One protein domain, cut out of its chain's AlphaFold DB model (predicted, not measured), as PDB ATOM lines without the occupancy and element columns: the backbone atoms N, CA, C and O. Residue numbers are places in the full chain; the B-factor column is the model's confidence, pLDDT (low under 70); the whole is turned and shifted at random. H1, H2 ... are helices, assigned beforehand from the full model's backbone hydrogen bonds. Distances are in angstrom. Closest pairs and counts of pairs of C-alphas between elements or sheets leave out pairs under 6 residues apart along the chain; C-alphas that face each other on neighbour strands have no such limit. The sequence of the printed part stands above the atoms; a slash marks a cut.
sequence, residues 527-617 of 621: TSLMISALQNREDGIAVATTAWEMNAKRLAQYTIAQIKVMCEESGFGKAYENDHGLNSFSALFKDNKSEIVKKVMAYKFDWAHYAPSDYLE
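What this domain is: This is residues 527 to 617 of the 621 residues of the protein "POLO box domain-containing protein" of Vibrio sp. 10N.261.45.E1 (UniProt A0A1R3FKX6). Picture an elongated chain of short helices in two unequal parts: a larger, open lobe in which H4, H5, H6 and H7 follow one another round a loose ring with H3 beside H7, and a smaller end made by H1, H2 and H8. Residues 548 to 551 run from the small end to the lobe and residues 603 to 612 run back, bringing H8 near H2, while H1 makes the far tip. The printed part has 91 residues with eight named helices, H1 to H8 in chain order, and no named strand; its class is all helix. It is only just loose, close to compact, with a radius of gyration of the C-alphas of 14.8 A and spans of 44 by 24 by 18 A.

How they stand to each other: Start at H4, residues 560 to 569, and H7, residues 593 to 602, the longest helices. They are close but not clearly touching, the closest C-alphas being Ile 560 and Lys 593, 6.3 A apart, and run the same way at a shallow tilt of 28 degrees. H5, residues 572 to 580, is about perpendicular to H4 at 87 degrees; close but not clearly touching, their closest C-alphas, Cys 567 and Gly 573, are 5.5 A apart. Next look at H6, residues 584 to 588, which touches H5, with the closest C-alphas at Glu 577 and Ser 584, 5.6 A apart. H4 and H6 are near each other, with 5 pairs of C-alphas within 10 A. H3, residues 552 to 555, touches H7, the closest C-alphas being Ala 552 and Val 597, 6.3 A apart. H2, residues 540 to 547, and H8, residues 613 to 617, only just touch, with 3 pairs of C-alphas within 8 A, the closest Ile 541 and Leu 616 at 6.6 A. H1, residues 527 to 535, and H2 only just touch, and only at the corner, with the closest C-alphas, Leu 534 and Gly 540, 4.9 A apart. H1 and H8 are apart. Every O i to N i+4 pair is within hydrogen-bond range in H1, H2, H4, H5, H6, H7 and H8; H3 is too short for such a pair.

Where its parts are: Find C-alpha 560 at (168.968, 174.619, 175.812); from there H4 runs 14.5 A to C-alpha 569. H7 measures 14.3 A, H1 12.3 A, H5 11.9 A and H2 10.5 A. H1 begins at C-alpha 527, (169.710, 146.800, 180.400), and H8 ends at C-alpha 617, (167.783, 158.477, 189.555).

The domain as a whole: The C-alphas of Leu 529 and Gly 581, the two farthest apart, are 46.4 A apart. The printed part has no cut. The link from H7 to H8, 10 residues, is short; the other six are tight. Mean pLDDT of the printed part is 84.5, and no printed residue is under 70.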
ATOM      1  N   THR A 527     169.490 145.426 179.955       72.56
ATOM      2  CA  THR A 527     169.710 146.800 180.400       72.56
ATOM      3  C   THR A 527     169.013 147.043 181.731       72.56
ATOM      4  O   THR A 527     169.643 147.536 182.660       72.56
ATOM      5  N   SER A 528     167.752 146.620 181.864       73.94
ATOM      6  CA  SER A 528     167.021 146.729 183.132       73.94
ATOM      7  C   SER A 528     167.673 145.893 184.231       73.94
ATOM      8  O   SER A 528     167.847 146.387 185.339       73.94
ATOM      9  N   LEU A 529     168.069 144.652 183.928       79.00
ATOM     10  CA  LEU A 529     168.731 143.777 184.896       79.00
ATOM     11  C   LEU A 529     170.046 144.384 185.401       79.00
ATOM     12  O   LEU A 529     170.296 144.385 186.602       79.00
ATOM     13  N   MET A 530     170.880 144.904 184.498       83.88
ATOM     14  CA  MET A 530     172.177 145.474 184.857       83.88
ATOM     15  C   MET A 530     172.038 146.793 185.624       83.88
ATOM     16  O   MET A 530     172.808 147.025 186.554       83.88
ATOM     17  N   ILE A 531     171.039 147.622 185.298       83.44
ATOM     18  CA  ILE A 531     170.711 148.826 186.078       83.44
ATOM     19  C   ILE A 531     170.265 148.431 187.489       83.44
ATOM     20  O   ILE A 531     170.834 148.919 188.463       83.44
ATOM     21  N   SER A 532     169.333 147.484 187.629       82.75
ATOM     22  CA  SER A 532     168.893 147.003 188.944       82.75
ATOM     23  C   SER A 532     170.009 146.310 189.729       82.75
ATOM     24  O   SER A 532     170.080 146.431 190.949       82.75
ATOM     25  N   ALA A 533     170.928 145.613 189.060       83.50
ATOM     26  CA  ALA A 533     172.113 145.063 189.711       83.50
ATOM     27  C   ALA A 533     173.018 146.176 190.263       83.50
ATOM     28  O   ALA A 533     173.561 146.025 191.354       83.50
ATOM     29  N   LEU A 534     173.144 147.301 189.551       85.31
ATOM     30  CA  LEU A 534     173.895 148.469 190.009       85.31
ATOM     31  C   LEU A 534     173.196 149.188 191.178       85.31
ATOM     32  O   LEU A 534     173.880 149.572 192.120       85.31
ATOM     33  N   GLN A 535     171.859 149.279 191.177       85.19
ATOM     34  CA  GLN A 535     171.049 149.806 192.299       85.19
ATOM     35  C   GLN A 535     171.232 149.014 193.605       85.19
ATOM     36  O   GLN A 535     171.061 149.546 194.700       85.19
ATOM     37  N   ASN A 536     171.549 147.721 193.505       84.31
ATOM     38  CA  ASN A 536     171.763 146.846 194.661       84.31
ATOM     39  C   ASN A 536     173.214 146.851 195.173       84.31
ATOM     40  O   ASN A 536     173.522 146.152 196.138       84.31
ATOM     41  N   ARG A 537     174.120 147.609 194.542       84.19
ATOM     42  CA  ARG A 537     175.507 147.752 194.999       84.19
ATOM     43  C   ARG A 537     175.673 148.996 195.864       84.19
ATOM     44  O   ARG A 537     175.219 150.074 195.497       84.19
ATOM     45  N   GLU A 538     176.429 148.870 196.953       82.31
ATOM     46  CA  GLU A 538     176.755 149.992 197.850       82.31
ATOM     47  C   GLU A 538     177.527 151.122 197.137       82.31
ATOM     48  O   GLU A 538     177.365 152.293 197.468       82.31
ATOM     49  N   ASP A 539     178.334 150.787 196.123       87.38
ATOM     50  CA  ASP A 539     179.118 151.725 195.311       87.38
ATOM     51  C   ASP A 539     178.436 152.123 193.987       87.38
ATOM     52  O   ASP A 539     179.042 152.814 193.163       87.38
ATOM     53  N   GLY A 540     177.176 151.723 193.768       83.69
ATOM     54  CA  GLY A 540     176.489 151.849 192.478       83.69
ATOM     55  C   GLY A 540     176.438 153.277 191.930       83.69
ATOM     56  O   GLY A 540     176.753 153.506 190.763       83.69
ATOM     57  N   ILE A 541     176.130 154.256 192.787       83.62
ATOM     58  CA  ILE A 541     176.061 155.680 192.416       83.62
ATOM     59  C   ILE A 541     177.448 156.229 192.050       83.62
ATOM     60  O   ILE A 541     177.582 156.975 191.078       83.62
ATOM     61  N   ALA A 542     178.502 155.843 192.775       85.00
ATOM     62  CA  ALA A 542     179.869 156.287 192.489       85.00
ATOM     63  C   ALA A 542     180.384 155.712 191.157       85.00
ATOM     64  O   ALA A 542     180.993 156.425 190.353       85.00
ATOM     65  N   VAL A 543     180.081 154.441 190.884       86.56
ATOM     66  CA  VAL A 543     180.390 153.788 189.604       86.56
ATOM     67  C   VAL A 543     179.600 154.431 188.461       86.56
ATOM     68  O   VAL A 543     180.168 154.720 187.411       86.56
ATOM     69  N   ALA A 544     178.313 154.728 188.662       86.06
ATOM     70  CA  ALA A 544     177.497 155.403 187.654       86.06
ATOM     71  C   ALA A 544     178.015 156.815 187.347       86.06
ATOM     72  O   ALA A 544     178.069 157.196 186.177       86.06
ATOM     73  N   THR A 545     178.427 157.558 188.380       85.75
ATOM     74  CA  THR A 545     178.962 158.924 188.259       85.75
ATOM     75  C   THR A 545     180.264 158.942 187.465       85.75
ATOM     76  O   THR A 545     180.402 159.728 186.538       85.75
ATOM     77  N   THR A 546     181.192 158.034 187.774       85.94
ATOM     78  CA  THR A 546     182.484 157.939 187.068       85.94
ATOM     79  C   THR A 546     182.356 157.411 185.639       85.94
ATOM     80  O   THR A 546     183.175 157.746 184.788       85.94
ATOM     81  N   ALA A 547     181.332 156.601 185.353       86.12
ATOM     82  CA  ALA A 547     181.054 156.101 184.007       86.12
ATOM     83  C   ALA A 547     180.367 157.135 183.097       86.12
ATOM     84  O   ALA A 547     180.331 156.961 181.873       86.12
ATOM     85  N   TRP A 548     179.773 158.185 183.669       87.94
ATOM     86  CA  TRP A 548     179.123 159.225 182.889       87.94
ATOM     87  C   TRP A 548     180.164 160.177 182.299       87.94
ATOM     88  O   TRP A 548     181.010 160.720 182.998       87.94
ATOM     89  N   GLU A 549     180.081 160.412 180.990       84.31
ATOM     90  CA  GLU A 549     180.997 161.313 180.290       84.31
ATOM     91  C   GLU A 549     180.228 162.374 179.505       84.31
ATOM     92  O   GLU A 549     179.204 162.110 178.862       84.31
ATOM     93  N   MET A 550     180.762 163.584 179.463       82.31
ATOM     94  CA  MET A 550     180.196 164.617 178.614       82.31
ATOM     95  C   MET A 550     180.629 164.415 177.154       82.31
ATOM     96  O   MET A 550     181.816 164.292 176.865       82.31
ATOM     97  N   ASN A 551     179.684 164.425 176.203       87.06
ATOM     98  CA  ASN A 551     180.016 164.448 174.774       87.06
ATOM     99  C   ASN A 551     179.003 165.239 173.928       87.06
ATOM    100  O   ASN A 551     177.844 165.428 174.305       87.06
ATOM    101  N   ALA A 552     179.440 165.664 172.737       84.81
ATOM    102  CA  ALA A 552     178.642 166.496 171.834       84.81
ATOM    103  C   ALA A 552     177.319 165.835 171.398       84.81
ATOM    104  O   ALA A 552     176.309 166.520 171.240       84.81
ATOM    105  N   LYS A 553     177.300 164.502 171.233       86.62
ATOM    106  CA  LYS A 553     176.096 163.753 170.838       86.62
ATOM    107  C   LYS A 553     175.044 163.752 171.951       86.62
ATOM    108  O   LYS A 553     173.868 163.929 171.652       86.62
ATOM    109  N   ARG A 554     175.461 163.591 173.212       85.31
ATOM    110  CA  ARG A 554     174.595 163.649 174.401       85.31
ATOM    111  C   ARG A 554     174.028 165.056 174.580       85.31
ATOM    112  O   ARG A 554     172.815 165.208 174.642       85.31
ATOM    113  N   LEU A 555     174.863 166.098 174.531       84.69
ATOM    114  CA  LEU A 555     174.392 167.489 174.633       84.69
ATOM    115  C   LEU A 555     173.397 167.875 173.530       84.69
ATOM    116  O   LEU A 555     172.452 168.621 173.775       84.69
ATOM    117  N   ALA A 556     173.558 167.336 172.320       86.94
ATOM    118  CA  ALA A 556     172.612 167.564 171.235       86.94
ATOM    119  C   ALA A 556     171.207 166.989 171.513       86.94
ATOM    120  O   ALA A 556     170.251 167.427 170.871       86.94
ATOM    121  N   GLN A 557     171.046 166.062 172.461       87.31
ATOM    122  CA  GLN A 557     169.743 165.501 172.843       87.31
ATOM    123  C   GLN A 557     169.004 166.370 173.873       87.31
ATOM    124  O   GLN A 557     167.779 166.434 173.837       87.31
ATOM    125  N   TYR A 558     169.722 167.121 174.713       85.75
ATOM    126  CA  TYR A 558     169.128 167.998 175.727       85.75
ATOM    127  C   TYR A 558     168.584 169.310 175.142       85.75
ATOM    128  O   TYR A 558     169.053 169.818 174.119       85.75
ATOM    129  N   THR A 559     167.575 169.893 175.783       89.75
ATOM    130  CA  THR A 559     167.111 171.255 175.472       89.75
ATOM    131  C   THR A 559     168.122 172.301 175.953       89.75
ATOM    132  O   THR A 559     168.928 172.036 176.839       89.75
ATOM    133  N   ILE A 560     168.070 173.520 175.402       86.88
ATOM    134  CA  ILE A 560     168.968 174.619 175.812       86.88
ATOM    135  C   ILE A 560     168.859 174.890 177.324       86.88
ATOM    136  O   ILE A 560     169.875 175.096 177.984       86.88
ATOM    137  N   ALA A 561     167.645 174.827 177.880       86.94
ATOM    138  CA  ALA A 561     167.406 174.994 179.312       86.94
ATOM    139  C   ALA A 561     168.063 173.883 180.149       86.94
ATOM    140  O   ALA A 561     168.722 174.181 181.138       86.94
ATOM    141  N   GLN A 562     167.953 172.619 179.724       86.69
ATOM    142  CA  GLN A 562     168.583 171.489 180.419       86.69
ATOM    143  C   GLN A 562     170.113 171.550 180.364       86.69
ATOM    144  O   GLN A 562     170.767 171.277 181.363       86.69
ATOM    145  N   ILE A 563     170.692 171.959 179.229       85.88
ATOM    146  CA  ILE A 563     172.146 172.168 179.119       85.88
ATOM    147  C   ILE A 563     172.596 173.254 180.105       85.88
ATOM    148  O   ILE A 563     173.639 173.115 180.738       85.88
ATOM    149  N   LYS A 564     171.804 174.322 180.264       87.50
ATOM    150  CA  LYS A 564     172.105 175.398 181.212       87.50
ATOM    151  C   LYS A 564     172.133 174.899 182.655       87.50
ATOM    152  O   LYS A 564     173.126 175.135 183.333       87.50
ATOM    153  N   VAL A 565     171.096 174.177 183.079       87.12
ATOM    154  CA  VAL A 565     171.017 173.581 184.425       87.12
ATOM    155  C   VAL A 565     172.202 172.644 184.670       87.12
ATOM    156  O   VAL A 565     172.902 172.785 185.665       87.12
ATOM    157  N   MET A 566     172.515 171.778 183.706       85.88
ATOM    158  CA  MET A 566     173.637 170.842 183.792       85.88
ATOM    159  C   MET A 566     174.989 171.543 183.985       85.88
ATOM    160  O   MET A 566     175.814 171.117 184.789       85.88
ATOM    161  N   CYS A 567     175.221 172.640 183.260       86.38
ATOM    162  CA  CYS A 567     176.431 173.443 183.414       86.38
ATOM    163  C   CYS A 567     176.477 174.231 184.736       86.38
ATOM    164  O   CYS A 567     177.564 174.548 185.222       86.38
ATOM    165  N   GLU A 568     175.330 174.595 185.308       85.88
ATOM    166  CA  GLU A 568     175.261 175.245 186.622       85.88
ATOM    167  C   GLU A 568     175.556 174.239 187.745       85.88
ATOM    168  O   GLU A 568     176.388 174.519 188.611       85.88
ATOM    169  N   GLU A 569     174.947 173.053 187.690       84.94
ATOM    170  CA  GLU A 569     175.122 171.977 188.673       84.94
ATOM    171  C   GLU A 569     176.526 171.373 188.661       84.94
ATOM    172  O   GLU A 569     177.082 171.091 189.721       84.94
ATOM    173  N   SER A 570     177.132 171.214 187.480       84.56
ATOM    174  CA  SER A 570     178.490 170.675 187.372       84.56
ATOM    175  C   SER A 570     179.564 171.634 187.881       84.56
ATOM    176  O   SER A 570     180.701 171.227 188.088       84.56
ATOM    177  N   GLY A 571     179.234 172.916 188.077       84.62
ATOM    178  CA  GLY A 571     180.205 173.965 188.386       84.62
ATOM    179  C   GLY A 571     180.910 174.544 187.154       84.62
ATOM    180  O   GLY A 571     181.702 175.479 187.301       84.62
ATOM    181  N   PHE A 572     180.575 174.073 185.945       88.00
ATOM    182  CA  PHE A 572     181.074 174.628 184.684       88.00
ATOM    183  C   PHE A 572     180.791 176.128 184.582       88.00
ATOM    184  O   PHE A 572     181.673 176.884 184.193       88.00
ATOM    185  N   GLY A 573     179.593 176.581 184.967       84.12
ATOM    186  CA  GLY A 573     179.223 177.996 184.879       84.12
ATOM    187  C   GLY A 573     180.167 178.904 185.668       84.12
ATOM    188  O   GLY A 573     180.626 179.916 185.147       84.12
ATOM    189  N   LYS A 574     180.553 178.488 186.882       84.38
ATOM    190  CA  LYS A 574     181.507 179.229 187.722       84.38
ATOM    191  C   LYS A 574     182.918 179.208 187.138       84.38
ATOM    192  O   LYS A 574     183.576 180.242 187.122       84.38
ATOM    193  N   ALA A 575     183.379 178.055 186.650       85.38
ATOM    194  CA  ALA A 575     184.691 177.940 186.008       85.38
ATOM    195  C   ALA A 575     184.777 178.816 184.746       85.38
ATOM    196  O   ALA A 575     185.726 179.573 184.562       85.38
ATOM    197  N   TYR A 576     183.723 178.793 183.930       86.00
ATOM    198  CA  TYR A 576     183.632 179.579 182.709       86.00
ATOM    199  C   TYR A 576     183.613 181.089 182.990       86.00
ATOM    200  O   TYR A 576     184.325 181.838 182.321       86.00
ATOM    201  N   GLU A 577     182.856 181.540 184.000       86.75
ATOM    202  CA  GLU A 577     182.825 182.952 184.414       86.75
ATOM    203  C   GLU A 577     184.137 183.431 185.036       86.75
ATOM    204  O   GLU A 577     184.523 184.579 184.811       86.75
ATOM    205  N   ASN A 578     184.849 182.568 185.764       86.00
ATOM    206  CA  ASN A 578     186.168 182.896 186.307       86.00
ATOM    207  C   ASN A 578     187.194 183.176 185.196       86.00
ATOM    208  O   ASN A 578     188.002 184.092 185.338       86.00
ATOM    209  N   ASP A 579     187.128 182.443 184.081       84.50
ATOM    210  CA  ASP A 579     188.077 182.587 182.969       84.50
ATOM    211  C   ASP A 579     187.671 183.668 181.946       84.50
ATOM    212  O   ASP A 579     188.536 184.277 181.317       84.50
ATOM    213  N   HIS A 580     186.367 183.925 181.768       82.25
ATOM    214  CA  HIS A 580     185.836 184.801 180.706       82.25
ATOM    215  C   HIS A 580     185.125 186.069 181.217       82.25
ATOM    216  O   HIS A 580     184.668 186.884 180.411       82.25
ATOM    217  N   GLY A 581     185.040 186.269 182.537       80.94
ATOM    218  CA  GLY A 581     184.456 187.450 183.181       80.94
ATOM    219  C   GLY A 581     182.976 187.309 183.566       80.94
ATOM    220  O   GLY A 581     182.264 186.414 183.104       80.94
ATOM    221  N   LEU A 582     182.498 188.228 184.420       73.12
ATOM    222  CA  LEU A 582     181.119 188.241 184.932       73.12
ATOM    223  C   LEU A 582     180.081 188.282 183.793       73.12
ATOM    224  O   LEU A 582     180.213 189.070 182.857       73.12
ATOM    225  N   ASN A 583     179.012 187.486 183.916       78.94
ATOM    226  CA  ASN A 583     177.917 187.322 182.944       78.94
ATOM    227  C   ASN A 583     178.283 186.625 181.618       78.94
ATOM    228  O   ASN A 583     177.422 186.507 180.737       78.94
ATOM    229  N   SER A 584     179.517 186.137 181.453       80.69
ATOM    230  CA  SER A 584     179.938 185.414 180.241       80.69
ATOM    231  C   SER A 584     179.189 184.086 180.051       80.69
ATOM    232  O   SER A 584     178.861 183.726 178.919       80.69
ATOM    233  N   PHE A 585     178.820 183.401 181.138       84.75
ATOM    234  CA  PHE A 585     178.016 182.178 181.088       84.75
ATOM    235  C   PHE A 585     176.588 182.444 180.599       84.75
ATOM    236  O   PHE A 585     176.096 181.768 179.700       84.75
ATOM    237  N   SER A 586     175.936 183.496 181.098       83.12
ATOM    238  CA  SER A 586     174.604 183.893 180.614       83.12
ATOM    239  C   SER A 586     174.610 184.345 179.146       83.12
ATOM    240  O   SER A 586     173.596 184.222 178.456       83.12
ATOM    241  N   ALA A 587     175.737 184.861 178.643       83.75
ATOM    242  CA  ALA A 587     175.900 185.214 177.235       83.75
ATOM    243  C   ALA A 587     176.036 183.982 176.321       83.75
ATOM    244  O   ALA A 587     175.559 184.028 175.189       83.75
ATOM    245  N   LEU A 588     176.613 182.880 176.820       83.56
ATOM    246  CA  LEU A 588     176.785 181.618 176.089       83.56
ATOM    247  C   LEU A 588     175.455 181.066 175.553       83.56
ATOM    248  O   LEU A 588     175.387 180.599 174.421       83.56
ATOM    249  N   PHE A 589     174.383 181.167 176.344       86.81
ATOM    250  CA  PHE A 589     173.063 180.605 176.029       86.81
ATOM    251  C   PHE A 589     172.175 181.504 175.154       86.81
ATOM    252  O   PHE A 589     171.008 181.182 174.938       86.81
ATOM    253  N   LYS A 590     172.701 182.626 174.646       85.00
ATOM    254  CA  LYS A 590     171.997 183.479 173.669       85.00
ATOM    255  C   LYS A 590     172.139 182.978 172.231       85.00
ATOM    256  O   LYS A 590     171.401 183.427 171.357       85.00
ATOM    257  N   ASP A 591     173.084 182.072 171.993       82.69
ATOM    258  CA  ASP A 591     173.340 181.489 170.682       82.69
ATOM    259  C   ASP A 591     172.393 180.324 170.361       82.69
ATOM    260  O   ASP A 591     171.616 179.846 171.190       82.69
ATOM    261  N   ASN A 592     172.457 179.836 169.121       85.88
ATOM    262  CA  ASN A 592     171.724 178.639 168.730       85.88
ATOM    263  C   ASN A 592     172.304 177.379 169.414       85.88
ATOM    264  O   ASN A 592     173.479 177.318 169.778       85.88
ATOM    265  N   LYS A 593     171.484 176.328 169.538       85.94
ATOM    266  CA  LYS A 593     171.857 175.074 170.217       85.94
ATOM    267  C   LYS A 593     173.158 174.457 169.688       85.94
ATOM    268  O   LYS A 593     173.953 173.963 170.479       85.94
ATOM    269  N   SER A 594     173.398 174.489 168.376       85.38
ATOM    270  CA  SER A 594     174.616 173.910 167.795       85.38
ATOM    271  C   SER A 594     175.877 174.661 168.220       85.38
ATOM    272  O   SER A 594     176.908 174.028 168.439       85.38
ATOM    273  N   GLU A 595     175.814 175.986 168.314       85.69
ATOM    274  CA  GLU A 595     176.938 176.821 168.734       85.69
ATOM    275  C   GLU A 595     177.181 176.715 170.243       85.69
ATOM    276  O   GLU A 595     178.332 176.630 170.666       85.69
ATOM    277  N   ILE A 596     176.119 176.586 171.048       86.50
ATOM    278  CA  ILE A 596     176.231 176.306 172.488       86.50
ATOM    279  C   ILE A 596     176.993 174.996 172.720       86.50
ATOM    280  O   ILE A 596     177.981 174.984 173.451       86.50
ATOM    281  N   VAL A 597     176.595 173.903 172.056       87.12
ATOM    282  CA  VAL A 597     177.262 172.597 172.211       87.12
ATOM    283  C   VAL A 597     178.740 172.673 171.824       87.12
ATOM    284  O   VAL A 597     179.586 172.147 172.544       87.12
ATOM    285  N   LYS A 598     179.078 173.365 170.729       87.25
ATOM    286  CA  LYS A 598     180.478 173.550 170.316       87.25
ATOM    287  C   LYS A 598     181.287 174.317 171.358       87.25
ATOM    288  O   LYS A 598     182.390 173.894 171.685       87.25
ATOM    289  N   LYS A 599     180.755 175.423 171.883       86.06
ATOM    290  CA  LYS A 599     181.466 176.266 172.855       86.06
ATOM    291  C   LYS A 599     181.644 175.572 174.207       86.06
ATOM    292  O   LYS A 599     182.729 175.647 174.773       86.06
ATOM    293  N   VAL A 600     180.634 174.834 174.677       85.31
ATOM    294  CA  VAL A 600     180.734 174.023 175.905       85.31
ATOM    295  C   VAL A 600     181.791 172.924 175.751       85.31
ATOM    296  O   VAL A 600     182.557 172.687 176.676       85.31
ATOM    297  N   MET A 601     181.887 172.287 174.577       86.06
ATOM    298  CA  MET A 601     182.891 171.242 174.308       86.06
ATOM    299  C   MET A 601     184.293 171.784 174.018       86.06
ATOM    300  O   MET A 601     185.271 171.063 174.186       86.06
ATOM    301  N   ALA A 602     184.408 173.041 173.587       86.25
ATOM    302  CA  ALA A 602     185.695 173.690 173.360       86.25
ATOM    303  C   ALA A 602     186.390 174.099 174.671       86.25
ATOM    304  O   ALA A 602     187.618 174.202 174.705       86.25
ATOM    305  N   TYR A 603     185.626 174.329 175.741       86.69
ATOM    306  CA  TYR A 603     186.170 174.681 177.047       86.69
ATOM    307  C   TYR A 603     186.643 173.432 177.805       86.69
ATOM    308  O   TYR A 603     185.924 172.439 177.921       86.69
ATOM    309  N   LYS A 604     187.870 173.482 178.332       81.00
ATOM    310  CA  LYS A 604     188.465 172.374 179.085       81.00
ATOM    311  C   LYS A 604     187.930 172.374 180.514       81.00
ATOM    312  O   LYS A 604     188.443 173.093 181.362       81.00
ATOM    313  N   PHE A 605     186.923 171.546 180.762       84.44
ATOM    314  CA  PHE A 605     186.345 171.319 182.082       84.44
ATOM    315  C   PHE A 605     186.401 169.831 182.432       84.44
ATOM    316  O   PHE A 605     186.191 168.989 181.558       84.44
ATOM    317  N   ASP A 606     186.696 169.519 183.693       82.56
ATOM    318  CA  ASP A 606     186.695 168.143 184.182       82.56
ATOM    319  C   ASP A 606     185.276 167.723 184.574       82.56
ATOM    320  O   ASP A 606     184.696 168.234 185.530       82.56
ATOM    321  N   TRP A 607     184.715 166.790 183.809       82.69
ATOM    322  CA  TRP A 607     183.370 166.264 184.022       82.69
ATOM    323  C   TRP A 607     183.357 164.969 184.848       82.69
ATOM    324  O   TRP A 607     182.275 164.463 185.120       82.69
ATOM    325  N   ALA A 608     184.512 164.433 185.267       77.69
ATOM    326  CA  ALA A 608     184.624 163.101 185.881       77.69
ATOM    327  C   ALA A 608     183.864 162.939 187.213       77.69
ATOM    328  O   ALA A 608     183.616 161.820 187.665       77.69
ATOM    329  N   HIS A 609     183.506 164.050 187.856       79.88
ATOM    330  CA  HIS A 609     182.795 164.077 189.134       79.88
ATOM    331  C   HIS A 609     181.333 164.514 189.011       79.88
ATOM    332  O   HIS A 609     180.684 164.755 190.028       79.88
ATOM    333  N   TYR A 610     180.816 164.634 187.788       84.75
ATOM    334  CA  TYR A 610     179.453 165.075 187.544       84.75
ATOM    335  C   TYR A 610     178.679 164.046 186.729       84.75
ATOM    336  O   TYR A 610     179.144 163.585 185.693       84.75
ATOM    337  N   ALA A 611     177.456 163.764 187.163       85.44
ATOM    338  CA  ALA A 611     176.449 163.094 186.364       85.44
ATOM    339  C   ALA A 611     175.075 163.736 186.644       85.44
ATOM    340  O   ALA A 611     174.823 164.124 187.787       85.44
ATOM    341  N   PRO A 612     174.188 163.869 185.640       85.50
ATOM    342  CA  PRO A 612     172.872 164.483 185.819       85.50
ATOM    343  C   PRO A 612     172.001 163.737 186.835       85.50
ATOM    344  O   PRO A 612     172.035 162.504 186.881       85.50
ATOM    345  N   SER A 613     171.161 164.471 187.573       82.69
ATOM    346  CA  SER A 613     170.195 163.915 188.537       82.69
ATOM    347  C   SER A 613     169.339 162.811 187.921       82.69
ATOM    348  O   SER A 613     169.321 161.704 188.438       82.69
ATOM    349  N   ASP A 614     168.744 163.066 186.755       82.56
ATOM    350  CA  ASP A 614     167.838 162.131 186.075       82.56
ATOM    351  C   ASP A 614     168.544 160.822 185.666       82.56
ATOM    352  O   ASP A 614     167.919 159.774 185.537       82.56
ATOM    353  N   TYR A 615     169.864 160.866 185.443       86.69
ATOM    354  CA  TYR A 615     170.669 159.676 185.153       86.69
ATOM    355  C   TYR A 615     171.004 158.901 186.432       86.69
ATOM    356  O   TYR A 615     170.977 157.671 186.427       86.69
ATOM    357  N   LEU A 616     171.301 159.605 187.527       85.56
ATOM    358  CA  LEU A 616     171.548 158.987 188.828       85.56
ATOM    359  C   LEU A 616     170.265 158.417 189.448       85.56
ATOM    360  O   LEU A 616     170.347 157.393 190.120       85.56
ATOM    361  N   GLU A 617     169.098 158.997 189.155       85.06
ATOM    362  CA  GLU A 617     167.783 158.477 189.555       85.06
ATOM    363  C   GLU A 617     167.524 157.064 189.020       85.06
ATOM    364  O   GLU A 617     166.908 156.239 189.689       85.06
TER     365      GLU A 617